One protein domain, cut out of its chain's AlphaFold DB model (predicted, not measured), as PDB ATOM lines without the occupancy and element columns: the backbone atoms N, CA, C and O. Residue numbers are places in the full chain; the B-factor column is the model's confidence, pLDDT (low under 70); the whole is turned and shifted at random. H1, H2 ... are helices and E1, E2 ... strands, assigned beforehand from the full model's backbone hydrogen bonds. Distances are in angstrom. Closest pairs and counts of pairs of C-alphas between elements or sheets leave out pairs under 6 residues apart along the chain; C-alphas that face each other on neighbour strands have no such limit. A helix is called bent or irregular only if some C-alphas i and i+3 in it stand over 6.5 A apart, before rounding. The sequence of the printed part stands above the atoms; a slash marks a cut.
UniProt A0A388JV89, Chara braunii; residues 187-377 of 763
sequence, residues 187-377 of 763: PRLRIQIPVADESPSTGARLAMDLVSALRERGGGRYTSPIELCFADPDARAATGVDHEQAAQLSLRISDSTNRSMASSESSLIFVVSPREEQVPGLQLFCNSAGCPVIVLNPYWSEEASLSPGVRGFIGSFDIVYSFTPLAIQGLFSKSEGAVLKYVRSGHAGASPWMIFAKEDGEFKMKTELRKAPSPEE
ATOM      1  N   PRO A 187     162.205 192.522 188.029       87.38
ATOM      2  CA  PRO A 187     161.922 192.239 186.635       87.38
ATOM      3  C   PRO A 187     163.094 192.682 185.763       87.38
ATOM      4  O   PRO A 187     163.684 193.748 185.957       87.38
ATOM      5  N   ARG A 188     163.423 191.830 184.798       92.06
ATOM      6  CA  ARG A 188     164.450 192.062 183.790       92.06
ATOM      7  C   ARG A 188     163.745 192.134 182.456       92.06
ATOM      8  O   ARG A 188     163.129 191.154 182.056       92.06
ATOM      9  N   LEU A 189     163.783 193.289 181.812       93.81
ATOM     10  CA  LEU A 189     163.048 193.541 180.578       93.81
ATOM     11  C   LEU A 189     164.022 193.779 179.429       93.81
ATOM     12  O   LEU A 189     165.112 194.312 179.632       93.81
ATOM     13  N   ARG A 190     163.611 193.420 178.218       92.81
ATOM     14  CA  ARG A 190     164.335 193.713 176.981       92.81
ATOM     15  C   ARG A 190     163.449 194.487 176.019       92.81
ATOM     16  O   ARG A 190     162.262 194.177 175.873       92.81
ATOM     17  N   ILE A 191     164.058 195.476 175.374       94.44
ATOM     18  CA  ILE A 191     163.433 196.343 174.381       94.44
ATOM     19  C   ILE A 191     164.322 196.406 173.146       94.44
ATOM     20  O   ILE A 191     165.536 196.579 173.268       94.44
ATOM     21  N   GLN A 192     163.704 196.279 171.975       90.81
ATOM     22  CA  GLN A 192     164.346 196.498 170.684       90.81
ATOM     23  C   GLN A 192     163.567 197.536 169.875       90.81
ATOM     24  O   GLN A 192     162.364 197.389 169.660       90.81
ATOM     25  N   ILE A 193     164.252 198.600 169.468       90.56
ATOM     26  CA  ILE A 193     163.718 199.679 168.637       90.56
ATOM     27  C   ILE A 193     164.705 199.897 167.481       90.56
ATOM     28  O   ILE A 193     165.906 199.992 167.753       90.56
ATOM     29  N   PRO A 194     164.234 199.993 166.224       81.62
ATOM     30  CA  PRO A 194     165.092 200.289 165.083       81.62
ATOM     31  C   PRO A 194     165.781 201.638 165.263       81.62
ATOM     32  O   PRO A 194     165.151 202.609 165.673       81.62
ATOM     33  N   VAL A 195     167.064 201.693 164.925       80.88
ATOM     34  CA  VAL A 195     167.887 202.903 164.983       80.88
ATOM     35  C   VAL A 195     168.473 203.193 163.605       80.88
ATOM     36  O   VAL A 195     168.688 202.273 162.818       80.88
ATOM     37  N   ALA A 196     168.710 204.471 163.298       71.19
ATOM     38  CA  ALA A 196     169.252 204.887 162.001       71.19
ATOM     39  C   ALA A 196     170.686 204.376 161.761       71.19
ATOM     40  O   ALA A 196     171.064 204.095 160.625       71.19
ATOM     41  N   ASP A 197     171.465 204.256 162.837       72.19
ATOM     42  CA  ASP A 197     172.806 203.688 162.862       72.19
ATOM     43  C   ASP A 197     173.107 203.093 164.248       72.19
ATOM     44  O   ASP A 197     172.414 203.365 165.231       72.19
ATOM     45  N   GLU A 198     174.165 202.288 164.334       74.81
ATOM     46  CA  GLU A 198     174.651 201.697 165.589       74.81
ATOM     47  C   GLU A 198     175.616 202.626 166.343       74.81
ATOM     48  O   GLU A 198     176.433 202.170 167.150       74.81
ATOM     49  N   SER A 199     175.583 203.937 166.073       78.56
ATOM     50  CA  SER A 199     176.506 204.849 166.736       78.56
ATOM     51  C   SER A 199     176.173 204.976 168.230       78.56
ATOM     52  O   SER A 199     174.997 205.014 168.619       78.56
ATOM     53  N   PRO A 200     177.197 205.150 169.085       77.38
ATOM     54  CA  PRO A 200     177.015 205.424 170.510       77.38
ATOM     55  C   PRO A 200     176.053 206.597 170.787       77.38
ATOM     56  O   PRO A 200     175.289 206.582 171.754       77.38
ATOM     57  N   SER A 201     176.041 207.595 169.896       80.69
ATOM     58  CA  SER A 201     175.182 208.780 169.990       80.69
ATOM     59  C   SER A 201     173.699 208.490 169.766       80.69
ATOM     60  O   SER A 201     172.851 209.070 170.445       80.69
ATOM     61  N   THR A 202     173.378 207.567 168.862       80.25
ATOM     62  CA  THR A 202     171.995 207.193 168.550       80.25
ATOM     63  C   THR A 202     171.379 206.399 169.698       80.25
ATOM     64  O   THR A 202     170.277 206.720 170.147       80.25
ATOM     65  N   GLY A 203     172.126 205.447 170.269       82.75
ATOM     66  CA  GLY A 203     171.700 204.721 171.472       82.75
ATOM     67  C   GLY A 203     171.486 205.641 172.681       82.75
ATOM     68  O   GLY A 203     170.513 205.480 173.422       82.75
ATOM     69  N   ALA A 204     172.352 206.645 172.859       83.88
ATOM     70  CA  ALA A 204     172.225 207.649 173.913       83.88
ATOM     71  C   ALA A 204     170.960 208.507 173.788       83.88
ATOM     72  O   ALA A 204     170.234 208.658 174.772       83.88
ATOM     73  N   ARG A 205     170.662 209.023 172.590       85.56
ATOM     74  CA  ARG A 205     169.438 209.805 172.340       85.56
ATOM     75  C   ARG A 205     168.180 208.978 172.592       85.56
ATOM     76  O   ARG A 205     167.329 209.401 173.367       85.56
ATOM     77  N   LEU A 206     168.121 207.758 172.056       88.81
ATOM     78  CA  LEU A 206     166.978 206.863 172.251       88.81
ATOM     79  C   LEU A 206     166.721 206.554 173.736       88.81
ATOM     80  O   LEU A 206     165.575 206.536 174.189       88.81
ATOM     81  N   ALA A 207     167.782 206.321 174.514       89.50
ATOM     82  CA  ALA A 207     167.664 206.105 175.953       89.50
ATOM     83  C   ALA A 207     167.091 207.339 176.675       89.50
ATOM     84  O   ALA A 207     166.235 207.195 177.552       89.50
ATOM     85  N   MET A 208     167.518 208.543 176.284       86.69
ATOM     86  CA  MET A 208     166.999 209.803 176.826       86.69
ATOM     87  C   MET A 208     165.526 210.033 176.464       86.69
ATOM     88  O   MET A 208     164.744 210.428 177.334       86.69
ATOM     89  N   ASP A 209     165.125 209.727 175.231       89.31
ATOM     90  CA  ASP A 209     163.736 209.852 174.776       89.31
ATOM     91  C   ASP A 209     162.810 208.897 175.541       89.31
ATOM     92  O   ASP A 209     161.748 209.295 176.028       89.31
ATOM     93  N   LEU A 210     163.246 207.647 175.741       91.31
ATOM     94  CA  LEU A 210     162.518 206.659 176.541       91.31
ATOM     95  C   LEU A 210     162.359 207.099 177.999       91.31
ATOM     96  O   LEU A 210     161.271 206.968 178.560       91.31
ATOM     97  N   VAL A 211     163.420 207.620 178.621       89.19
ATOM     98  CA  VAL A 211     163.364 208.138 179.995       89.19
ATOM     99  C   VAL A 211     162.398 209.312 180.096       89.19
ATOM    100  O   VAL A 211     161.571 209.339 181.010       89.19
ATOM    101  N   SER A 212     162.491 210.266 179.173       87.44
ATOM    102  CA  SER A 212     161.652 211.466 179.173       87.44
ATOM    103  C   SER A 212     160.176 211.080 179.054       87.44
ATOM    104  O   SER A 212     159.377 211.401 179.937       87.44
ATOM    105  N   ALA A 213     159.838 210.242 178.071       89.56
ATOM    106  CA  ALA A 213     158.480 209.740 177.878       89.56
ATOM    107  C   ALA A 213     157.982 208.875 179.058       89.56
ATOM    108  O   ALA A 213     156.805 208.933 179.431       89.56
ATOM    109  N   LEU A 214     158.862 208.094 179.699       88.50
ATOM    110  CA  LEU A 214     158.528 207.335 180.909       88.50
ATOM    111  C   LEU A 214     158.194 208.231 182.097       88.50
ATOM    112  O   LEU A 214     157.307 207.886 182.878       88.50
ATOM    113  N   ARG A 215     158.902 209.349 182.272       85.06
ATOM    114  CA  ARG A 215     158.652 210.289 183.371       85.06
ATOM    115  C   ARG A 215     157.333 211.020 183.183       85.06
ATOM    116  O   ARG A 215     156.554 211.091 184.132       85.06
ATOM    117  N   GLU A 216     157.059 211.468 181.963       85.44
ATOM    118  CA  GLU A 216     155.797 212.117 181.598       85.44
ATOM    119  C   GLU A 216     154.595 211.196 181.838       85.44
ATOM    120  O   GLU A 216     153.620 211.580 182.486       85.44
ATOM    121  N   ARG A 217     154.673 209.942 181.377       83.38
ATOM    122  CA  ARG A 217     153.552 208.986 181.455       83.38
ATOM    123  C   ARG A 217     153.508 208.170 182.744       83.38
ATOM    124  O   ARG A 217     152.484 207.567 183.062       83.38
ATOM    125  N   GLY A 218     154.603 208.138 183.494       72.81
ATOM    126  CA  GLY A 218     154.753 207.367 184.724       72.81
ATOM    127  C   GLY A 218     154.007 207.944 185.927       72.81
ATOM    128  O   GLY A 218     154.003 207.304 186.977       72.81
ATOM    129  N   GLY A 219     153.390 209.128 185.807       67.62
ATOM    130  CA  GLY A 219     152.521 209.709 186.836       67.62
ATOM    131  C   GLY A 219     153.207 209.892 188.193       67.62
ATOM    132  O   GLY A 219     152.611 209.601 189.225       67.62
ATOM    133  N   GLY A 220     154.487 210.281 188.195       67.25
ATOM    134  CA  GLY A 220     155.273 210.459 189.421       67.25
ATOM    135  C   GLY A 220     155.778 209.163 190.073       67.25
ATOM    136  O   GLY A 220     156.299 209.217 191.178       67.25
ATOM    137  N   ARG A 221     155.676 207.993 189.422       68.31
ATOM    138  CA  ARG A 221     156.211 206.719 189.967       68.31
ATOM    139  C   ARG A 221     157.736 206.662 190.080       68.31
ATOM    140  O   ARG A 221     158.253 205.848 190.839       68.31
ATOM    141  N   TYR A 222     158.449 207.499 189.334       71.31
ATOM    142  CA  TYR A 222     159.912 207.498 189.260       71.31
ATOM    143  C   TYR A 222     160.504 208.741 189.939       71.31
ATOM    144  O   TYR A 222     161.258 209.491 189.326       71.31
ATOM    145  N   THR A 223     160.130 209.006 191.194       65.94
ATOM    146  CA  THR A 223     160.677 210.132 191.980       65.94
ATOM    147  C   THR A 223     162.141 209.936 192.364       65.94
ATOM    148  O   THR A 223     162.844 210.916 192.580       65.94
ATOM    149  N   SER A 224     162.612 208.688 192.448       78.44
ATOM    150  CA  SER A 224     164.035 208.381 192.645       78.44
ATOM    151  C   SER A 224     164.780 208.341 191.308       78.44
ATOM    152  O   SER A 224     164.147 208.107 190.269       78.44
ATOM    153  N   PRO A 225     166.117 208.508 191.302       83.31
ATOM    154  CA  PRO A 225     166.870 208.571 190.062       83.31
ATOM    155  C   PRO A 225     166.681 207.345 189.160       83.31
ATOM    156  O   PRO A 225     166.582 206.218 189.649       83.31
ATOM    157  N   ILE A 226     166.628 207.572 187.847       87.50
ATOM    158  CA  ILE A 226     166.745 206.510 186.838       87.50
ATOM    159  C   ILE A 226     168.216 206.450 186.431       87.50
ATOM    160  O   ILE A 226     168.839 207.488 186.215       87.50
ATOM    161  N   GLU A 227     168.786 205.253 186.353       87.62
ATOM    162  CA  GLU A 227     170.175 205.070 185.938       87.62
ATOM    163  C   GLU A 227     170.253 204.675 184.461       87.62
ATOM    164  O   GLU A 227     169.605 203.720 184.045       87.62
ATOM    165  N   LEU A 228     171.052 205.403 183.684       87.81
ATOM    166  CA  LEU A 228     171.466 205.066 182.328       87.81
ATOM    167  C   LEU A 228     172.896 204.529 182.385       87.81
ATOM    168  O   LEU A 228     173.843 205.276 182.634       87.81
ATOM    169  N   CYS A 229     173.036 203.229 182.172       85.25
ATOM    170  CA  CYS A 229     174.312 202.542 182.120       85.25
ATOM    171  C   CYS A 229     174.706 202.329 180.657       85.25
ATOM    172  O   CYS A 229     174.051 201.572 179.934       85.25
ATOM    173  N   PHE A 230     175.764 203.007 180.219       79.56
ATOM    174  CA  PHE A 230     176.268 202.937 178.854       79.56
ATOM    175  C   PHE A 230     177.385 201.923 178.744       79.56
ATOM    176  O   PHE A 230     178.345 201.954 179.514       79.56
ATOM    177  N   ALA A 231     177.260 201.019 177.776       66.19
ATOM    178  CA  ALA A 231     178.260 199.986 177.599       66.19
ATOM    179  C   ALA A 231     179.568 200.477 176.973       66.19
ATOM    180  O   ALA A 231     180.621 199.882 177.200       66.19
ATOM    181  N   ASP A 232     179.489 201.595 176.262       67.75
ATOM    182  CA  ASP A 232     180.580 202.266 175.578       67.75
ATOM    183  C   ASP A 232     180.823 203.648 176.231       67.75
ATOM    184  O   ASP A 232     179.875 204.438 176.332       67.75
ATOM    185  N   PRO A 233     182.050 203.969 176.688       67.62
ATOM    186  CA  PRO A 233     182.390 205.295 177.215       67.62
ATOM    187  C   PRO A 233     182.115 206.440 176.229       67.62
ATOM    188  O   PRO A 233     181.740 207.541 176.645       67.62
ATOM    189  N   ASP A 234     182.236 206.183 174.925       68.50
ATOM    190  CA  ASP A 234     181.935 207.166 173.886       68.50
ATOM    191  C   ASP A 234     180.417 207.414 173.783       68.50
ATOM    192  O   ASP A 234     179.991 208.529 173.473       68.50
ATOM    193  N   ALA A 235     179.575 206.433 174.146       68.12
ATOM    194  CA  ALA A 235     178.116 206.605 174.219       68.12
ATOM    195  C   ALA A 235     177.720 207.543 175.354       68.12
ATOM    196  O   ALA A 235     176.853 208.400 175.177       68.12
ATOM    197  N   ARG A 236     178.390 207.431 176.508       70.38
ATOM    198  CA  ARG A 236     178.200 208.377 177.610       70.38
ATOM    199  C   ARG A 236     178.543 209.792 177.165       70.38
ATOM    200  O   ARG A 236     177.744 210.699 177.397       70.38
ATOM    201  N   ALA A 237     179.708 209.989 176.550       70.38
ATOM    202  CA  ALA A 237     180.127 211.306 176.073       70.38
ATOM    203  C   ALA A 237     179.122 211.883 175.060       70.38
ATOM    204  O   ALA A 237     178.814 213.074 175.092       70.38
ATOM    205  N   ALA A 238     178.542 211.021 174.224       71.00
ATOM    206  CA  ALA A 238     177.566 211.395 173.213       71.00
ATOM    207  C   ALA A 238     176.167 211.749 173.752       71.00
ATOM    208  O   ALA A 238     175.371 212.315 173.003       71.00
ATOM    209  N   THR A 239     175.861 211.476 175.029       69.94
ATOM    210  CA  THR A 239     174.610 211.956 175.649       69.94
ATOM    211  C   THR A 239     174.523 213.482 175.636       69.94
ATOM    212  O   THR A 239     173.424 214.023 175.567       69.94
ATOM    213  N   GLY A 240     175.665 214.181 175.714       67.88
ATOM    214  CA  GLY A 240     175.717 215.641 175.815       67.88
ATOM    215  C   GLY A 240     175.057 216.209 177.079       67.88
ATOM    216  O   GLY A 240     174.932 217.425 177.196       67.88
ATOM    217  N   VAL A 241     174.640 215.345 178.013       69.88
ATOM    218  CA  VAL A 241     173.941 215.717 179.244       69.88
ATOM    219  C   VAL A 241     174.974 216.168 180.265       69.88
ATOM    220  O   VAL A 241     175.800 215.381 180.733       69.88
ATOM    221  N   ASP A 242     174.924 217.444 180.625       71.81
ATOM    222  CA  ASP A 242     175.727 217.971 181.719       71.81
ATOM    223  C   ASP A 242     175.161 217.556 183.093       71.81
ATOM    224  O   ASP A 242     174.079 216.975 183.232       71.81
ATOM    225  N   HIS A 243     175.920 217.838 184.152       69.44
ATOM    226  CA  HIS A 243     175.504 217.513 185.515       69.44
ATOM    227  C   HIS A 243     174.197 218.210 185.935       69.44
ATOM    228  O   HIS A 243     173.499 217.695 186.810       69.44
ATOM    229  N   GLU A 244     173.860 219.348 185.331       69.44
ATOM    230  CA  GLU A 244     172.683 220.143 185.679       69.44
ATOM    231  C   GLU A 244     171.414 219.551 185.052       69.44
ATOM    232  O   GLU A 244     170.436 219.307 185.758       69.44
ATOM    233  N   GLN A 245     171.456 219.200 183.767       69.25
ATOM    234  CA  GLN A 245     170.392 218.483 183.064       69.25
ATOM    235  C   GLN A 245     170.165 217.088 183.657       69.25
ATOM    236  O   GLN A 245     169.019 216.676 183.854       69.25
ATOM    237  N   ALA A 246     171.237 216.377 184.027       72.25
ATOM    238  CA  ALA A 246     171.119 215.105 184.736       72.25
ATOM    239  C   ALA A 246     170.417 215.277 186.095       72.25
ATOM    240  O   ALA A 246     169.562 214.465 186.451       72.25
ATOM    241  N   ALA A 247     170.722 216.340 186.847       70.44
ATOM    242  CA  ALA A 247     170.057 216.625 188.117       70.44
ATOM    243  C   ALA A 247     168.573 216.985 187.927       70.44
ATOM    244  O   ALA A 247     167.722 216.451 188.642       70.44
ATOM    245  N   GLN A 248     168.248 217.815 186.928       69.44
ATOM    246  CA  GLN A 248     166.870 218.190 186.586       69.44
ATOM    247  C   GLN A 248     166.019 216.971 186.207       69.44
ATOM    248  O   GLN A 248     164.882 216.834 186.658       69.44
ATOM    249  N   LEU A 249     166.589 216.040 185.440       67.31
ATOM    250  CA  LEU A 249     165.922 214.808 185.023       67.31
ATOM    251  C   LEU A 249     166.023 213.684 186.063       67.31
ATOM    252  O   LEU A 249     165.545 212.576 185.809       67.31
ATOM    253  N   SER A 250     166.638 213.931 187.226       76.56
ATOM    254  CA  SER A 250     166.949 212.900 188.225       76.56
ATOM    255  C   SER A 250     167.568 211.659 187.563       76.56
ATOM    256  O   SER A 250     167.067 210.541 187.690       76.56
ATOM    257  N   LEU A 251     168.615 211.862 186.769       79.00
ATOM    258  CA  LEU A 251     169.324 210.823 186.034       79.00
ATOM    259  C   LEU A 251     170.681 210.544 186.667       79.00
ATOM    260  O   LEU A 251     171.409 211.451 187.068       79.00
ATOM    261  N   ARG A 252     171.042 209.263 186.720       78.69
ATOM    262  CA  ARG A 252     172.413 208.818 186.973       78.69
ATOM    263  C   ARG A 252     172.967 208.248 185.688       78.69
ATOM    264  O   ARG A 252     172.376 207.334 185.138       78.69
ATOM    265  N   ILE A 253     174.096 208.766 185.231       77.12
ATOM    266  CA  ILE A 253     174.782 208.239 184.055       77.12
ATOM    267  C   ILE A 253     176.019 207.488 184.539       77.12
ATOM    268  O   ILE A 253     176.832 208.042 185.286       77.12
ATOM    269  N   SER A 254     176.136 206.219 184.158       73.62
ATOM    270  CA  SER A 254     177.240 205.338 184.535       73.62
ATOM    271  C   SER A 254     177.825 204.623 183.316       73.62
ATOM    272  O   SER A 254     177.126 204.364 182.341       73.62
ATOM    273  N   ASP A 255     179.117 204.302 183.380       68.06
ATOM    274  CA  ASP A 255     179.814 203.501 182.368       68.06
ATOM    275  C   ASP A 255     179.814 202.029 182.793       68.06
ATOM    276  O   ASP A 255     179.995 201.710 183.976       68.06
ATOM    277  N   SER A 256     179.580 201.118 181.850       64.06
ATOM    278  CA  SER A 256     179.328 199.718 182.169       64.06
ATOM    279  C   SER A 256     180.597 198.882 182.371       64.06
ATOM    280  O   SER A 256     181.615 199.017 181.694       64.06
ATOM    281  N   THR A 257     180.429 197.923 183.282       49.94
ATOM    282  CA  THR A 257     181.182 196.684 183.549       49.94
ATOM    283  C   THR A 257     182.317 196.662 184.579       49.94
ATOM    284  O   THR A 257     182.520 195.592 185.146       49.94
ATOM    285  N   ASN A 258     182.965 197.768 184.978       47.44
ATOM    286  CA  ASN A 258     183.959 197.704 186.082       47.44
ATOM    287  C   ASN A 258     183.363 197.870 187.495       47.44
ATOM    288  O   ASN A 258     184.067 197.758 188.501       47.44
ATOM    289  N   ARG A 259     182.053 198.119 187.597       57.78
ATOM    290  CA  ARG A 259     181.330 198.175 188.872       57.78
ATOM    291  C   ARG A 259     180.547 196.878 189.063       57.78
ATOM    292  O   ARG A 259     179.576 196.622 188.365       57.78
ATOM    293  N   SER A 260     180.954 196.075 190.047       54.12
ATOM    294  CA  SER A 260     180.290 194.806 190.405       54.12
ATOM    295  C   SER A 260     178.885 195.001 191.007       54.12
ATOM    296  O   SER A 260     178.142 194.039 191.191       54.12
ATOM    297  N   MET A 261     178.511 196.245 191.337       61.94
ATOM    298  CA  MET A 261     177.285 196.555 192.068       61.94
ATOM    299  C   MET A 261     176.503 197.708 191.440       61.94
ATOM    300  O   MET A 261     177.048 198.791 191.211       61.94
ATOM    301  N   ALA A 262     175.215 197.467 191.217       66.19
ATOM    302  CA  ALA A 262     174.217 198.470 190.877       66.19
ATOM    303  C   ALA A 262     173.958 199.416 192.060       66.19
ATOM    304  O   ALA A 262     174.131 199.046 193.226       66.19
ATOM    305  N   SER A 263     173.529 200.646 191.773       67.00
ATOM    306  CA  SER A 263     173.181 201.597 192.827       67.00
ATOM    307  C   SER A 263     171.901 201.175 193.559       67.00
ATOM    308  O   SER A 263     170.891 200.861 192.932       67.00
ATOM    309  N   SER A 264     171.912 201.215 194.894       66.81
ATOM    310  CA  SER A 264     170.744 200.903 195.733       66.81
ATOM    311  C   SER A 264     169.667 201.995 195.743       66.81
ATOM    312  O   SER A 264     168.609 201.797 196.329       66.81
ATOM    313  N   GLU A 265     169.935 203.152 195.137       73.88
ATOM    314  CA  GLU A 265     169.061 204.333 195.189       73.88
ATOM    315  C   GLU A 265     168.289 204.567 193.877       73.88
ATOM    316  O   GLU A 265     167.420 205.438 193.822       73.88
ATOM    317  N   SER A 266     168.594 203.801 192.823       82.19
ATOM    318  CA  SER A 266     167.950 203.920 191.512       82.19
ATOM    319  C   SER A 266     166.590 203.210 191.508       82.19
ATOM    320  O   SER A 266     166.482 202.064 191.943       82.19
ATOM    321  N   SER A 267     165.544 203.858 190.985       85.38
ATOM    322  CA  SER A 267     164.208 203.240 190.851       85.38
ATOM    323  C   SER A 267     164.091 202.307 189.642       85.38
ATOM    324  O   SER A 267     163.258 201.401 189.638       85.38
ATOM    325  N   LEU A 268     164.927 202.530 188.627       88.19
ATOM    326  CA  LEU A 268     164.965 201.804 187.363       88.19
ATOM    327  C   LEU A 268     166.362 201.946 186.754       88.19
ATOM    328  O   LEU A 268     166.956 203.023 186.846       88.19
ATOM    329  N   ILE A 269     166.869 200.888 186.124       89.94
ATOM    330  CA  ILE A 269     168.153 200.915 185.417       89.94
ATOM    331  C   ILE A 269     167.930 200.567 183.948       89.94
ATOM    332  O   ILE A 269     167.360 199.521 183.644       89.94
ATOM    333  N   PHE A 270     168.419 201.412 183.048       90.69
ATOM    334  CA  PHE A 270     168.597 201.110 181.634       90.69
ATOM    335  C   PHE A 270     170.044 200.716 181.376       90.69
ATOM    336  O   PHE A 270     170.963 201.429 181.764       90.69
ATOM    337  N   VAL A 271     170.243 199.602 180.688       90.31
ATOM    338  CA  VAL A 271     171.532 199.201 180.135       90.31
ATOM    339  C   VAL A 271     171.432 199.363 178.628       90.31
ATOM    340  O   VAL A 271     170.653 198.665 177.977       90.31
ATOM    341  N   VAL A 272     172.175 200.328 178.099       89.25
ATOM    342  CA  VAL A 272     172.074 200.758 176.705       89.25
ATOM    343  C   VAL A 272     173.091 200.003 175.866       89.25
ATOM    344  O   VAL A 272     174.291 200.070 176.137       89.25
ATOM    345  N   SER A 273     172.594 199.300 174.850       85.06
ATOM    346  CA  SER A 273     173.388 198.658 173.804       85.06
ATOM    347  C   SER A 273     174.520 197.743 174.298       85.06
ATOM    348  O   SER A 273     175.642 197.835 173.795       85.06
ATOM    349  N   PRO A 274     174.281 196.851 175.283       86.06
ATOM    350  CA  PRO A 274     175.328 195.954 175.757       86.06
ATOM    351  C   PRO A 274     175.707 194.924 174.687       86.06
ATOM    352  O   PRO A 274     174.849 194.418 173.960       86.06
ATOM    353  N   ARG A 275     176.994 194.577 174.636       81.31
ATOM    354  CA  ARG A 275     177.562 193.578 173.719       81.31
ATOM    355  C   ARG A 275     177.754 192.227 174.401       81.31
ATOM    356  O   ARG A 275     177.823 192.139 175.629       81.31
ATOM    357  N   GLU A 276     177.883 191.165 173.610       80.62
ATOM    358  CA  GLU A 276     178.082 189.796 174.108       80.62
ATOM    359  C   GLU A 276     179.271 189.667 175.081       80.62
ATOM    360  O   GLU A 276     179.160 189.058 176.147       80.62
ATOM    361  N   GLU A 277     180.383 190.330 174.773       78.75
ATOM    362  CA  GLU A 277     181.603 190.375 175.593       78.75
ATOM    363  C   GLU A 277     181.394 190.952 177.008       78.75
ATOM    364  O   GLU A 277     182.158 190.665 177.931       78.75
ATOM    365  N   GLN A 278     180.309 191.700 177.221       79.50
ATOM    366  CA  GLN A 278     179.965 192.337 178.494       79.50
ATOM    367  C   GLN A 278     178.964 191.522 179.320       79.50
ATOM    368  O   GLN A 278     178.726 191.838 180.489       79.50
ATOM    369  N   VAL A 279     178.395 190.452 178.752       83.50
ATOM    370  CA  VAL A 279     177.363 189.631 179.401       83.50
ATOM    371  C   VAL A 279     177.802 189.073 180.765       83.50
ATOM    372  O   VAL A 279     177.000 189.148 181.702       83.50
ATOM    373  N   PRO A 280     179.046 188.584 180.964       80.81
ATOM    374  CA  PRO A 280     179.489 188.119 182.282       80.81
ATOM    375  C   PRO A 280     179.460 189.216 183.360       80.81
ATOM    376  O   PRO A 280     178.991 188.981 184.476       80.81
ATOM    377  N   GLY A 281     179.912 190.430 183.027       79.38
ATOM    378  CA  GLY A 281     179.870 191.581 183.935       79.38
ATOM    379  C   GLY A 281     178.438 192.056 184.188       79.38
ATOM    380  O   GLY A 281     178.045 192.302 185.331       79.38
ATOM    381  N   LEU A 282     177.620 192.086 183.134       83.56
ATOM    382  CA  LEU A 282     176.204 192.424 183.212       83.56
ATOM    383  C   LEU A 282     175.422 191.444 184.098       83.56
ATOM    384  O   LEU A 282     174.510 191.850 184.815       83.56
ATOM    385  N   GLN A 283     175.788 190.159 184.106       85.06
ATOM    386  CA  GLN A 283     175.168 189.165 184.976       85.06
ATOM    387  C   GLN A 283     175.394 189.474 186.458       85.06
ATOM    388  O   GLN A 283     174.442 189.406 187.241       85.06
ATOM    389  N   LEU A 284     176.620 189.835 186.848       81.44
ATOM    390  CA  LEU A 284     176.941 190.245 188.219       81.44
ATOM    391  C   LEU A 284     176.192 191.527 188.595       81.44
ATOM    392  O   LEU A 284     175.494 191.562 189.611       81.44
ATOM    393  N   PHE A 285     176.240 192.525 187.713       83.06
ATOM    394  CA  PHE A 285     175.546 193.797 187.878       83.06
ATOM    395  C   PHE A 285     174.036 193.603 188.098       83.06
ATOM    396  O   PHE A 285     173.498 193.997 189.133       83.06
ATOM    397  N   CYS A 286     173.357 192.879 187.207       84.75
ATOM    398  CA  CYS A 286     171.924 192.591 187.297       84.75
ATOM    399  C   CYS A 286     171.540 191.706 188.493       84.75
ATOM    400  O   CYS A 286     170.368 191.658 188.868       84.75
ATOM    401  N   ASN A 287     172.470 190.929 189.055       84.06
ATOM    402  CA  ASN A 287     172.223 190.144 190.270       84.06
ATOM    403  C   ASN A 287     172.319 191.002 191.540       84.06
ATOM    404  O   ASN A 287     171.683 190.669 192.535       84.06
ATOM    405  N   SER A 288     173.084 192.096 191.498       81.25
ATOM    406  CA  SER A 288     173.182 193.077 192.586       81.25
ATOM    407  C   SER A 288     172.076 194.145 192.560       81.25
ATOM    408  O   SER A 288     171.859 194.827 193.559       81.25
ATOM    409  N   ALA A 289     171.379 194.296 191.428       82.62
ATOM    410  CA  ALA A 289     170.345 195.308 191.236       82.62
ATOM    411  C   ALA A 289     169.143 195.100 192.171       82.62
ATOM    412  O   ALA A 289     168.456 194.078 192.129       82.62
ATOM    413  N   GLY A 290     168.877 196.112 193.001       82.44
ATOM    414  CA  GLY A 290     167.724 196.163 193.904       82.44
ATOM    415  C   GLY A 290     166.421 196.605 193.233       82.44
ATOM    416  O   GLY A 290     165.374 196.571 193.876       82.44
ATOM    417  N   CYS A 291     166.467 196.984 191.955       86.19
ATOM    418  CA  CYS A 291     165.350 197.507 191.174       86.19
ATOM    419  C   CYS A 291     165.267 196.842 189.781       86.19
ATOM    420  O   CYS A 291     166.160 196.068 189.416       86.19
ATOM    421  N   PRO A 292     164.186 197.079 189.015       90.56
ATOM    422  CA  PRO A 292     164.059 196.590 187.646       90.56
ATOM    423  C   PRO A 292     165.225 197.000 186.739       90.56
ATOM    424  O   PRO A 292     165.703 198.135 186.808       90.56
ATOM    425  N   VAL A 293     165.621 196.098 185.838       91.62
ATOM    426  CA  VAL A 293     166.651 196.364 184.821       91.62
ATOM    427  C   VAL A 293     166.054 196.202 183.430       91.62
ATOM    428  O   VAL A 293     165.448 195.174 183.131       91.62
ATOM    429  N   ILE A 294     166.248 197.200 182.574       93.44
ATOM    430  CA  ILE A 294     165.831 197.204 181.175       93.44
ATOM    431  C   ILE A 294     167.078 197.202 180.306       93.44
ATOM    432  O   ILE A 294     167.914 198.091 180.418       93.44
ATOM    433  N   VAL A 295     167.193 196.222 179.422       92.81
ATOM    434  CA  VAL A 295     168.219 196.212 178.382       92.81
ATOM    435  C   VAL A 295     167.619 196.759 177.094       92.81
ATOM    436  O   VAL A 295     166.609 196.242 176.607       92.81
ATOM    437  N   LEU A 296     168.250 197.796 176.555       92.19
ATOM    438  CA  LEU A 296     167.865 198.457 175.313       92.19
ATOM    439  C   LEU A 296     168.825 198.047 174.194       92.19
ATOM    440  O   LEU A 296     170.031 198.192 174.361       92.19
ATOM    441  N   ASN A 297     168.284 197.562 173.073       89.12
ATOM    442  CA  ASN A 297     169.019 197.224 171.847       89.12
ATOM    443  C   ASN A 297     170.316 196.413 172.082       89.12
ATOM    444  O   ASN A 297     171.391 196.873 171.706       89.12
ATOM    445  N   PRO A 298     170.256 195.230 172.729       87.81
ATOM    446  CA  PRO A 298     171.455 194.430 172.973       87.81
ATOM    447  C   PRO A 298     172.017 193.787 171.699       87.81
ATOM    448  O   PRO A 298     171.249 193.321 170.856       87.81
ATOM    449  N   TYR A 299     173.344 193.658 171.648       79.94
ATOM    450  CA  TYR A 299     174.120 193.020 170.579       79.94
ATOM    451  C   TYR A 299     174.720 191.689 171.061       79.94
ATOM    452  O   TYR A 299     175.930 191.561 171.264       79.94
ATOM    453  N   TRP A 300     173.863 190.702 171.320       75.44
ATOM    454  CA  TRP A 300     174.264 189.328 171.643       75.44
ATOM    455  C   TRP A 300     173.395 188.328 170.880       75.44
ATOM    456  O   TRP A 300     172.204 188.573 170.670       75.44
ATOM    457  N   SER A 301     173.977 187.197 170.480       63.72
ATOM    458  CA  SER A 301     173.241 186.116 169.818       63.72
ATOM    459  C   SER A 301     172.484 185.251 170.844       63.72
ATOM    460  O   SER A 301     172.833 185.199 172.024       63.72
ATOM    461  N   GLU A 302     171.416 184.564 170.426       62.53
ATOM    462  CA  GLU A 302     170.718 183.559 171.259       62.53
ATOM    463  C   GLU A 302     171.163 182.119 170.923       62.53
ATOM    464  O   GLU A 302     170.468 181.142 171.218       62.53
ATOM    465  N   GLU A 303     172.344 181.981 170.315       53.16
ATOM    466  CA  GLU A 303     172.819 180.750 169.690       53.16
ATOM    467  C   GLU A 303     173.037 179.557 170.638       53.16
ATOM    468  O   GLU A 303     173.282 179.653 171.852       53.16
ATOM    469  N   ALA A 304     173.034 178.372 170.016       42.50
ATOM    470  CA  ALA A 304     173.337 177.096 170.648       42.50
ATOM    471  C   ALA A 304     174.806 176.948 171.116       42.50
ATOM    472  O   ALA A 304     175.088 176.035 171.899       42.50
ATOM    473  N   SER A 305     175.706 177.837 170.689       47.09
ATOM    474  CA  SER A 305     177.144 177.869 171.002       47.09
ATOM    475  C   SER A 305     177.462 178.472 172.384       47.09
ATOM    476  O   SER A 305     178.490 178.149 172.983       47.09
ATOM    477  N   LEU A 306     176.556 179.284 172.945       62.97
ATOM    478  CA  LEU A 306     176.732 179.922 174.252       62.97
ATOM    479  C   LEU A 306     176.699 178.918 175.406       62.97
ATOM    480  O   LEU A 306     175.868 178.001 175.430       62.97
ATOM    481  N   SER A 307     177.538 179.155 176.423       69.62
ATOM    482  CA  SER A 307     177.512 178.358 177.652       69.62
ATOM    483  C   SER A 307     176.105 178.373 178.284       69.62
ATOM    484  O   SER A 307     175.436 179.413 178.272       69.62
ATOM    485  N   PRO A 308     175.632 177.260 178.881       71.38
ATOM    486  CA  PRO A 308     174.277 177.181 179.434       71.38
ATOM    487  C   PRO A 308     173.951 178.284 180.452       71.38
ATOM    488  O   PRO A 308     172.809 178.733 180.537       71.38
ATOM    489  N   GLY A 309     174.957 178.745 181.206       74.75
ATOM    490  CA  GLY A 309     174.815 179.842 182.166       74.75
ATOM    491  C   GLY A 309     174.551 181.194 181.500       74.75
ATOM    492  O   GLY A 309     173.655 181.915 181.937       74.75
ATOM    493  N   VAL A 310     175.275 181.507 180.421       74.50
ATOM    494  CA  VAL A 310     175.096 182.742 179.641       74.50
ATOM    495  C   VAL A 310     173.744 182.734 178.930       74.50
ATOM    496  O   VAL A 310     172.980 183.689 179.060       74.50
ATOM    497  N   ARG A 311     173.379 181.617 178.286       76.38
ATOM    498  CA  ARG A 311     172.069 181.472 177.632       76.38
ATOM    499  C   ARG A 311     170.912 181.606 178.622       76.38
ATOM    500  O   ARG A 311     169.933 182.293 178.345       76.38
ATOM    501  N   GLY A 312     171.033 180.989 179.799       79.88
ATOM    502  CA  GLY A 312     170.038 181.112 180.866       79.88
ATOM    503  C   GLY A 312     169.916 182.534 181.422       79.88
ATOM    504  O   GLY A 312     168.832 182.935 181.845       79.88
ATOM    505  N   PHE A 313     171.001 183.314 181.415       85.75
ATOM    506  CA  PHE A 313     170.973 184.720 181.809       85.75
ATOM    507  C   PHE A 313     170.332 185.612 180.739       85.75
ATOM    508  O   PHE A 313     169.448 186.398 181.083       85.75
ATOM    509  N   ILE A 314     170.707 185.466 179.466       84.56
ATOM    510  CA  ILE A 314     170.095 186.209 178.351       84.56
ATOM    511  C   ILE A 314     168.589 185.920 178.287       84.56
ATOM    512  O   ILE A 314     167.779 186.845 178.267       84.56
ATOM    513  N   GLY A 315     168.196 184.648 178.407       82.31
ATOM    514  CA  GLY A 315     166.790 184.239 178.473       82.31
ATOM    515  C   GLY A 315     166.048 184.667 179.747       82.31
ATOM    516  O   GLY A 315     164.858 184.392 179.869       82.31
ATOM    517  N   SER A 316     166.717 185.319 180.710       87.25
ATOM    518  CA  SER A 316     166.060 185.871 181.906       87.25
ATOM    519  C   SER A 316     165.410 187.235 181.676       87.25
ATOM    520  O   SER A 316     164.707 187.707 182.569       87.25
ATOM    521  N   PHE A 317     165.649 187.867 180.523       89.38
ATOM    522  CA  PHE A 317     165.034 189.137 180.154       89.38
ATOM    523  C   PHE A 317     163.734 188.905 179.377       89.38
ATOM    524  O   PHE A 317     163.737 188.349 178.281       89.38
ATOM    525  N   ASP A 318     162.623 189.383 179.926       89.44
ATOM    526  CA  ASP A 318     161.330 189.370 179.255       89.44
ATOM    527  C   ASP A 318     161.314 190.409 178.126       89.44
ATOM    528  O   ASP A 318     161.425 191.613 178.367       89.44
ATOM    529  N   ILE A 319     161.136 189.959 176.883       91.19
ATOM    530  CA  ILE A 319     160.956 190.860 175.739       91.19
ATOM    531  C   ILE A 319     159.555 191.464 175.826       91.19
ATOM    532  O   ILE A 319     158.553 190.773 175.615       91.19
ATOM    533  N   VAL A 320     159.481 192.752 176.153       92.94
ATOM    534  CA  VAL A 320     158.207 193.475 176.328       92.94
ATOM    535  C   VAL A 320     157.838 194.318 175.115       92.94
ATOM    536  O   VAL A 320     156.653 194.545 174.861       92.94
ATOM    537  N   TYR A 321     158.841 194.735 174.348       94.56
ATOM    538  CA  TYR A 321     158.664 195.458 173.103       94.56
ATOM    539  C   TYR A 321     159.795 195.122 172.129       94.56
ATOM    540  O   TYR A 321     160.963 195.130 172.514       94.56
ATOM    541  N   SER A 322     159.453 194.815 170.885       92.31
ATOM    542  CA  SER A 322     160.407 194.674 169.786       92.31
ATOM    543  C   SER A 322     159.706 195.062 168.492       92.31
ATOM    544  O   SER A 322     158.595 194.591 168.249       92.31
ATOM    545  N   PHE A 323     160.319 195.926 167.696       90.81
ATOM    546  CA  PHE A 323     159.827 196.282 166.371       90.81
ATOM    547  C   PHE A 323     160.967 196.152 165.367       90.81
ATOM    548  O   PHE A 323     162.025 196.743 165.570       90.81
ATOM    549  N   THR A 324     160.726 195.408 164.291       84.50
ATOM    550  CA  THR A 324     161.669 195.214 163.189       84.50
ATOM    551  C   THR A 324     160.940 195.505 161.877       84.50
ATOM    552  O   THR A 324     160.048 194.734 161.510       84.50
ATOM    553  N   PRO A 325     161.248 196.608 161.174       77.69
ATOM    554  CA  PRO A 325     160.712 196.853 159.843       77.69
ATOM    555  C   PRO A 325     161.331 195.857 158.859       77.69
ATOM    556  O   PRO A 325     162.537 195.630 158.876       77.69
ATOM    557  N   LEU A 326     160.506 195.281 157.991       67.88
ATOM    558  CA  LEU A 326     160.934 194.388 156.920       67.88
ATOM    559  C   LEU A 326     160.788 195.116 155.583       67.88
ATOM    560  O   LEU A 326     159.754 195.721 155.304       67.88
ATOM    561  N   ALA A 327     161.805 195.040 154.733       54.72
ATOM    562  CA  ALA A 327     161.683 195.423 153.333       54.72
ATOM    563  C   ALA A 327     161.529 194.137 152.518       54.72
ATOM    564  O   ALA A 327     162.508 193.460 152.226       54.72
ATOM    565  N   ILE A 328     160.301 193.776 152.170       50.56
ATOM    566  CA  ILE A 328     160.016 192.592 151.363       50.56
ATOM    567  C   ILE A 328     160.237 192.987 149.898       50.56
ATOM    568  O   ILE A 328     159.384 193.565 149.228       50.56
ATOM    569  N   GLN A 329     161.443 192.741 149.395       36.59
ATOM    570  CA  GLN A 329     161.761 193.025 148.000       36.59
ATOM    571  C   GLN A 329     161.424 191.806 147.134       36.59
ATOM    572  O   GLN A 329     162.127 190.793 147.159       36.59
ATOM    573  N   GLY A 330     160.324 191.885 146.388       37.34
ATOM    574  CA  GLY A 330     160.054 191.023 145.239       37.34
ATOM    575  C   GLY A 330     161.007 191.337 144.078       37.34
ATOM    576  O   GLY A 330     161.743 192.325 144.111       37.34
ATOM    577  N   LEU A 331     161.015 190.499 143.037       35.22
ATOM    578  CA  LEU A 331     161.880 190.711 141.866       35.22
ATOM    579  C   LEU A 331     161.577 192.039 141.129       35.22
ATOM    580  O   LEU A 331     162.511 192.651 140.623       35.22
ATOM    581  N   PHE A 332     160.320 192.518 141.128       32.31
ATOM    582  CA  PHE A 332     159.923 193.821 140.547       32.31
ATOM    583  C   PHE A 332     159.094 194.727 141.481       32.31
ATOM    584  O   PHE A 332     158.750 195.846 141.097       32.31
ATOM    585  N   SER A 333     158.782 194.297 142.709       39.34
ATOM    586  CA  SER A 333     158.002 195.081 143.677       39.34
ATOM    587  C   SER A 333     158.741 195.221 145.010       39.34
ATOM    588  O   SER A 333     159.499 194.351 145.430       39.34
ATOM    589  N   LYS A 334     158.547 196.358 145.680       44.75
ATOM    590  CA  LYS A 334     158.964 196.557 147.071       44.75
ATOM    591  C   LYS A 334     157.691 196.579 147.904       44.75
ATOM    592  O   LYS A 334     156.947 197.554 147.827       44.75
ATOM    593  N   SER A 335     157.421 195.517 148.649       53.84
ATOM    594  CA  SER A 335     156.420 195.532 149.710       53.84
ATOM    595  C   SER A 335     157.124 195.793 151.040       53.84
ATOM    596  O   SER A 335     158.269 195.413 151.271       53.84
ATOM    597  N   GLU A 336     156.480 196.549 151.916       67.25
ATOM    598  CA  GLU A 336     156.996 196.782 153.264       67.25
ATOM    599  C   GLU A 336     156.333 195.774 154.201       67.25
ATOM    600  O   GLU A 336     155.195 195.368 153.990       67.25
ATOM    601  N   GLY A 337     157.025 195.354 155.242       80.38
ATOM    602  CA  GLY A 337     156.509 194.463 156.267       80.38
ATOM    603  C   GLY A 337     157.018 194.877 157.636       80.38
ATOM    604  O   GLY A 337     157.773 195.840 157.777       80.38
ATOM    605  N   ALA A 338     156.588 194.165 158.665       83.25
ATOM    606  CA  ALA A 338     157.099 194.374 160.006       83.25
ATOM    607  C   ALA A 338     156.915 193.142 160.881       83.25
ATOM    608  O   ALA A 338     155.900 192.452 160.799       83.25
ATOM    609  N   VAL A 339     157.854 192.936 161.798       84.12
ATOM    610  CA  VAL A 339     157.679 192.066 162.959       84.12
ATOM    611  C   VAL A 339     157.508 192.950 164.187       84.12
ATOM    612  O   VAL A 339     158.321 193.835 164.448       84.12
ATOM    613  N   LEU A 340     156.447 192.717 164.954       91.25
ATOM    614  CA  LEU A 340     156.144 193.473 166.162       91.25
ATOM    615  C   LEU A 340     155.850 192.532 167.327       91.25
ATOM    616  O   LEU A 340     154.970 191.674 167.270       91.25
ATOM    617  N   LYS A 341     156.514 192.772 168.450       91.94
ATOM    618  CA  LYS A 341     156.079 192.322 169.764       91.94
ATOM    619  C   LYS A 341     155.718 193.537 170.594       91.94
ATOM    620  O   LYS A 341     156.565 194.383 170.848       91.94
ATOM    621  N   TYR A 342     154.474 193.592 171.062       93.12
ATOM    622  CA  TYR A 342     153.983 194.717 171.850       93.12
ATOM    623  C   TYR A 342     153.101 194.255 173.018       93.12
ATOM    624  O   TYR A 342     151.931 193.902 172.856       93.12
ATOM    625  N   VAL A 343     153.668 194.252 174.229       89.50
ATOM    626  CA  VAL A 343     152.973 193.814 175.449       89.50
ATOM    627  C   VAL A 343     152.153 194.964 176.045       89.50
ATOM    628  O   VAL A 343     152.659 195.768 176.820       89.50
ATOM    629  N   ARG A 344     150.854 195.033 175.725       84.56
ATOM    630  CA  ARG A 344     149.932 196.047 176.290       84.56
ATOM    631  C   ARG A 344     149.302 195.619 177.614       84.56
ATOM    632  O   ARG A 344     149.082 196.442 178.499       84.56
ATOM    633  N   SER A 345     149.032 194.326 177.778       72.94
ATOM    634  CA  SER A 345     148.516 193.733 179.014       72.94
ATOM    635  C   SER A 345     148.864 192.237 179.081       72.94
ATOM    636  O   SER A 345     149.135 191.608 178.064       72.94
ATOM    637  N   GLY A 346     148.882 191.648 180.281       66.06
ATOM    638  CA  GLY A 346     149.229 190.221 180.464       66.06
ATOM    639  C   GLY A 346     150.687 189.973 180.884       66.06
ATOM    640  O   GLY A 346     151.281 190.847 181.509       66.06
ATOM    641  N   HIS A 347     151.211 188.763 180.666       66.81
ATOM    642  CA  HIS A 347     152.628 188.418 180.888       66.81
ATOM    643  C   HIS A 347     153.355 188.408 179.534       66.81
ATOM    644  O   HIS A 347     152.751 188.006 178.537       66.81
ATOM    645  N   ALA A 348     154.635 188.793 179.487       72.25
ATOM    646  CA  ALA A 348     155.399 188.911 178.237       72.25
ATOM    647  C   ALA A 348     155.412 187.613 177.403       72.25
ATOM    648  O   ALA A 348     155.223 187.650 176.184       72.25
ATOM    649  N   GLY A 349     155.524 186.458 178.070       65.31
ATOM    650  CA  GLY A 349     155.467 185.136 177.434       65.31
ATOM    651  C   GLY A 349     154.092 184.722 176.889       65.31
ATOM    652  O   GLY A 349     154.007 183.750 176.150       65.31
ATOM    653  N   ALA A 350     153.016 185.436 177.239       69.62
ATOM    654  CA  ALA A 350     151.669 185.191 176.716       69.62
ATOM    655  C   ALA A 350     151.307 186.101 175.530       69.62
ATOM    656  O   ALA A 350     150.326 185.830 174.845       69.62
ATOM    657  N   SER A 351     152.066 187.178 175.301       80.94
ATOM    658  CA  SER A 351     151.850 188.054 174.143       80.94
ATOM    659  C   SER A 351     152.503 187.436 172.903       80.94
ATOM    660  O   SER A 351     153.664 187.027 173.004       80.94
ATOM    661  N   PRO A 352     151.818 187.362 171.753       82.94
ATOM    662  CA  PRO A 352     152.404 186.828 170.530       82.94
ATOM    663  C   PRO A 352     153.441 187.793 169.938       82.94
ATOM    664  O   PRO A 352     153.532 188.964 170.317       82.94
ATOM    665  N   TRP A 353     154.241 187.267 169.023       84.69
ATOM    666  CA  TRP A 353     154.922 188.032 167.986       84.69
ATOM    667  C   TRP A 353     153.966 188.160 166.806       84.69
ATOM    668  O   TRP A 353     153.328 187.177 166.455       84.69
ATOM    669  N   MET A 354     153.838 189.340 166.218       87.88
ATOM    670  CA  MET A 354     152.909 189.622 165.125       87.88
ATOM    671  C   MET A 354     153.708 189.976 163.873       87.88
ATOM    672  O   MET A 354     154.631 190.787 163.948       87.88
ATOM    673  N   ILE A 355     153.354 189.376 162.741       79.75
ATOM    674  CA  ILE A 355     153.948 189.680 161.434       79.75
ATOM    675  C   ILE A 355     152.932 190.463 160.616       79.75
ATOM    676  O   ILE A 355     151.772 190.061 160.512       79.75
ATOM    677  N   PHE A 356     153.378 191.559 160.017       82.12
ATOM    678  CA  PHE A 356     152.588 192.449 159.182       82.12
ATOM    679  C   PHE A 356     153.182 192.531 157.781       82.12
ATOM    680  O   PHE A 356     154.401 192.529 157.617       82.12
ATOM    681  N   ALA A 357     152.309 192.675 156.791       78.75
ATOM    682  CA  ALA A 357     152.673 193.088 155.441       78.75
ATOM    683  C   ALA A 357     151.882 194.347 155.085       78.75
ATOM    684  O   ALA A 357     150.714 194.479 155.457       78.75
ATOM    685  N   LYS A 358     152.525 195.281 154.395       77.00
ATOM    686  CA  LYS A 358     151.933 196.532 153.944       77.00
ATOM    687  C   LYS A 358     151.286 196.306 152.586       77.00
ATOM    688  O   LYS A 358     151.970 196.070 151.594       77.00
ATOM    689  N   GLU A 359     149.966 196.391 152.556       76.44
ATOM    690  CA  GLU A 359     149.144 196.286 151.353       76.44
ATOM    691  C   GLU A 359     148.407 197.605 151.163       76.44
ATOM    692  O   GLU A 359     147.817 198.120 152.110       76.44
ATOM    693  N   ASP A 360     148.460 198.175 149.959       75.19
ATOM    694  CA  ASP A 360     147.803 199.453 149.635       75.19
ATOM    695  C   ASP A 360     148.199 200.621 150.562       75.19
ATOM    696  O   ASP A 360     147.449 201.572 150.764       75.19
ATOM    697  N   GLY A 361     149.407 200.561 151.131       71.44
ATOM    698  CA  GLY A 361     149.919 201.566 152.063       71.44
ATOM    699  C   GLY A 361     149.569 201.323 153.536       71.44
ATOM    700  O   GLY A 361     150.097 202.042 154.384       71.44
ATOM    701  N   GLU A 362     148.776 200.300 153.860       78.12
ATOM    702  CA  GLU A 362     148.373 199.965 155.232       78.12
ATOM    703  C   GLU A 362     148.959 198.629 155.699       78.12
ATOM    704  O   GLU A 362     148.997 197.647 154.956       78.12
ATOM    705  N   PHE A 363     149.406 198.568 156.956       81.19
ATOM    706  CA  PHE A 363     149.874 197.322 157.554       81.19
ATOM    707  C   PHE A 363     148.697 196.411 157.903       81.19
ATOM    708  O   PHE A 363     147.849 196.738 158.733       81.19
ATOM    709  N   LYS A 364     148.690 195.216 157.313       82.44
ATOM    710  CA  LYS A 364     147.746 194.150 157.641       82.44
ATOM    711  C   LYS A 364     148.477 193.019 158.349       82.44
ATOM    712  O   LYS A 364     149.499 192.523 157.866       82.44
ATOM    713  N   MET A 365     147.954 192.607 159.502       82.31
ATOM    714  CA  MET A 365     148.508 191.491 160.266       82.31
ATOM    715  C   MET A 365     148.306 190.184 159.492       82.31
ATOM    716  O   MET A 365     147.183 189.823 159.142       82.31
ATOM    717  N   LYS A 366     149.399 189.472 159.228       77.19
ATOM    718  CA  LYS A 366     149.415 188.203 158.494       77.19
ATOM    719  C   LYS A 366     149.341 187.002 159.420       77.19
ATOM    720  O   LYS A 366     148.614 186.057 159.132       77.19
ATOM    721  N   THR A 367     150.099 187.017 160.515       72.62
ATOM    722  CA  THR A 367     150.171 185.871 161.430       72.62
ATOM    723  C   THR A 367     150.699 186.246 162.815       72.62
ATOM    724  O   THR A 367     151.287 187.313 163.007       72.62
ATOM    725  N   GLU A 368     150.506 185.333 163.768       81.25
ATOM    726  CA  GLU A 368     151.008 185.402 165.137       81.25
ATOM    727  C   GLU A 368     151.900 184.194 165.463       81.25
ATOM    728  O   GLU A 368     151.527 183.040 165.239       81.25
ATOM    729  N   LEU A 369     153.056 184.445 166.074       71.12
ATOM    730  CA  LEU A 369     154.012 183.429 166.507       71.12
ATOM    731  C   LEU A 369     154.191 183.450 168.029       71.12
ATOM    732  O   LEU A 369     154.103 184.481 168.696       71.12
ATOM    733  N   ARG A 370     154.478 182.282 168.616       71.50
ATOM    734  CA  ARG A 370     154.773 182.169 170.061       71.50
ATOM    735  C   ARG A 370     156.213 182.538 170.417       71.50
ATOM    736  O   ARG A 370     156.491 182.832 171.576       71.50
ATOM    737  N   LYS A 371     157.120 182.484 169.446       71.06
ATOM    738  CA  LYS A 371     158.538 182.827 169.579       71.06
ATOM    739  C   LYS A 371     158.901 183.875 168.533       71.06
ATOM    740  O   LYS A 371     158.152 184.035 167.573       71.06
ATOM    741  N   ALA A 372     159.998 184.590 168.779       61.84
ATOM    742  CA  ALA A 372     160.541 185.518 167.799       61.84
ATOM    743  C   ALA A 372     160.910 184.722 166.545       61.84
ATOM    744  O   ALA A 372     161.462 183.630 166.727       61.84
ATOM    745  N   PRO A 373     160.617 185.227 165.337       58.53
ATOM    746  CA  PRO A 373     161.249 184.677 164.153       58.53
ATOM    747  C   PRO A 373     162.766 184.844 164.299       58.53
ATOM    748  O   PRO A 373     163.226 185.896 164.757       58.53
ATOM    749  N   SER A 374     163.543 183.800 164.019       50.94
ATOM    750  CA  SER A 374     165.006 183.940 163.998       50.94
ATOM    751  C   SER A 374     165.448 184.775 162.790       50.94
ATOM    752  O   SER A 374     164.746 184.764 161.787       50.94
ATOM    753  N   PRO A 375     166.620 185.437 162.821       44.62
ATOM    754  CA  PRO A 375     167.209 186.044 161.619       44.62
ATOM    755  C   PRO A 375     167.356 185.040 160.461       44.62
ATOM    756  O   PRO A 375     167.160 185.383 159.308       44.62
ATOM    757  N   GLU A 376     167.593 183.764 160.786       42.66
ATOM    758  CA  GLU A 376     167.615 182.634 159.838       42.66
ATOM    759  C   GLU A 376     166.225 182.265 159.266       42.66
ATOM    760  O   GLU A 376     166.141 181.555 158.274       42.66
ATOM    761  N   GLU A 377     165.130 182.704 159.907       44.00
ATOM    762  CA  GLU A 377     163.739 182.619 159.403       44.00
ATOM    763  C   GLU A 377     163.322 183.933 158.692       44.00
ATOM    764  O   GLU A 377     162.130 184.143 158.444       44.00
TER     765      GLU A 377
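Overview. This is residues 187 to 377 of the 763 residues of a protein of Chara braunii (UniProt A0A388JV89). A single twisted sheet makes the length of this domain, with two lobes along it: a parallel half, E3 E2 E4 E5 E1, with H1 over one face and H4 with H5 on the other side, and an antiparallel wing, E6 E7 E8 E9, with no named helix on it. E6 joins the lobes, starting beside E1 and bending to run out into the wing. The printed part has 191 residues with five named helices and nine named strands, in the order E1 H1 E2 H2 H3 E3 E4 H4 E5 H5 E6 E7 E8 E9. The sheet, ordered E3 E2 E4 E5 E1 E6 E7 E8 E9, is mixed, and the class is mixed, helices and strands. The whole is compact, with a radius of gyration of the C-alphas of 17.9 A and spans of 52 by 38 by 34 A.

Along the chain. E1, residues 188 to 192, begins at C-alpha 188 (164.450, 192.062, 183.790) and is 13.8 A long. H1, residues 200 to 217, is the longest helix at 26.1 A. E2 is residues 226 to 230, H2 residues 233 to 238, H3 residues 243 to 248 and E3 residues 251 to 255. E4, residues 268 to 272, is followed by H4, residues 276 to 288, 19.4 A long and irregular, with C-alphas 277 and 280 7.4 A apart. E5 is residues 293 to 296 and H5 residues 308 to 314. E6, residues 318 to 329, is 31.5 A long, from C-alpha 318 (161.330, 189.370, 179.255), and bends by 59 degrees at residue 321. E7, residues 334 to 342, measures 25.3 A, E8, residues 353 to 359, 19.4 A, and E9, residues 362 to 369, 20.8 A, ending at C-alpha 369 (154.012, 183.429, 166.507).

Arrangement. In the sheet, E3 and E9 are the edge strands. Parallel neighbours are E3 and E2 (N 228 and O 252, 2.8 A), E2 and E4 (N 229 and O 270, 2.8 A), E4 and E5 (N 271 and O 294, 2.8 A), E5 and E1 (N 189 and O 293, 2.8 A) and E1 and E6 (N 190 and O 318, 2.8 A). E6 E7 E8 E9 form a meander, each strand the antiparallel neighbour of the one before, in hairpins: N 324 and O 339 are 2.9 A apart, N 340 and O 354 2.8 A, and N 355 and O 367 2.9 A, within hydrogen-bond range. Strand-helix-strand units, two parallel neighbour strands with helices between, are E2, H2 H3, E3 and E4, H4, E5; split ones, with other strands between the two in the sheet, are E1, H1, E2 and E5, H5, E6; the four crossovers are right-handed. H1 is on the sheet, over E2 and E4, at a height over the sheet of 9.5 A, along the strands at 14 degrees to E4 on the local plane; the closest C-alphas of H1 and E4 are those of Gly 203 and Val 272, 6.6 A. With the sheet, H1 and H2 make two layers, helices on one face of a sheet. H1 touches H2 with residues 200 to 204 alone, the closest C-alphas being those of Pro 200 and Ala 235, 4.0 A, at a steep tilt of 65 degrees. H3 only grazes the sheet with residues 243 to 246, and H4 with residues 282 to 287. H4 and H5 only just touch, with 3 pairs of C-alphas within 8 A, the closest those of Gln 283 and Phe 313, 6.9 A; H5 is not on the sheet. Every O i to N i+4 pair is within hydrogen-bond range in H1, H2, H3 and H5, and 7 of 9 in H4.

Size, cuts and confidence. The C-alphas farthest apart are those of Ser 264 and Phe 332, 56.7 A. The printed part has no cut; the links E3 to E4 and E5 to H5 are long. The mean pLDDT of the printed part is 76.0, and 55 residues are under 70, among them residues 255 to 264, 301 to 307, 326 to 336 and 372 to 377.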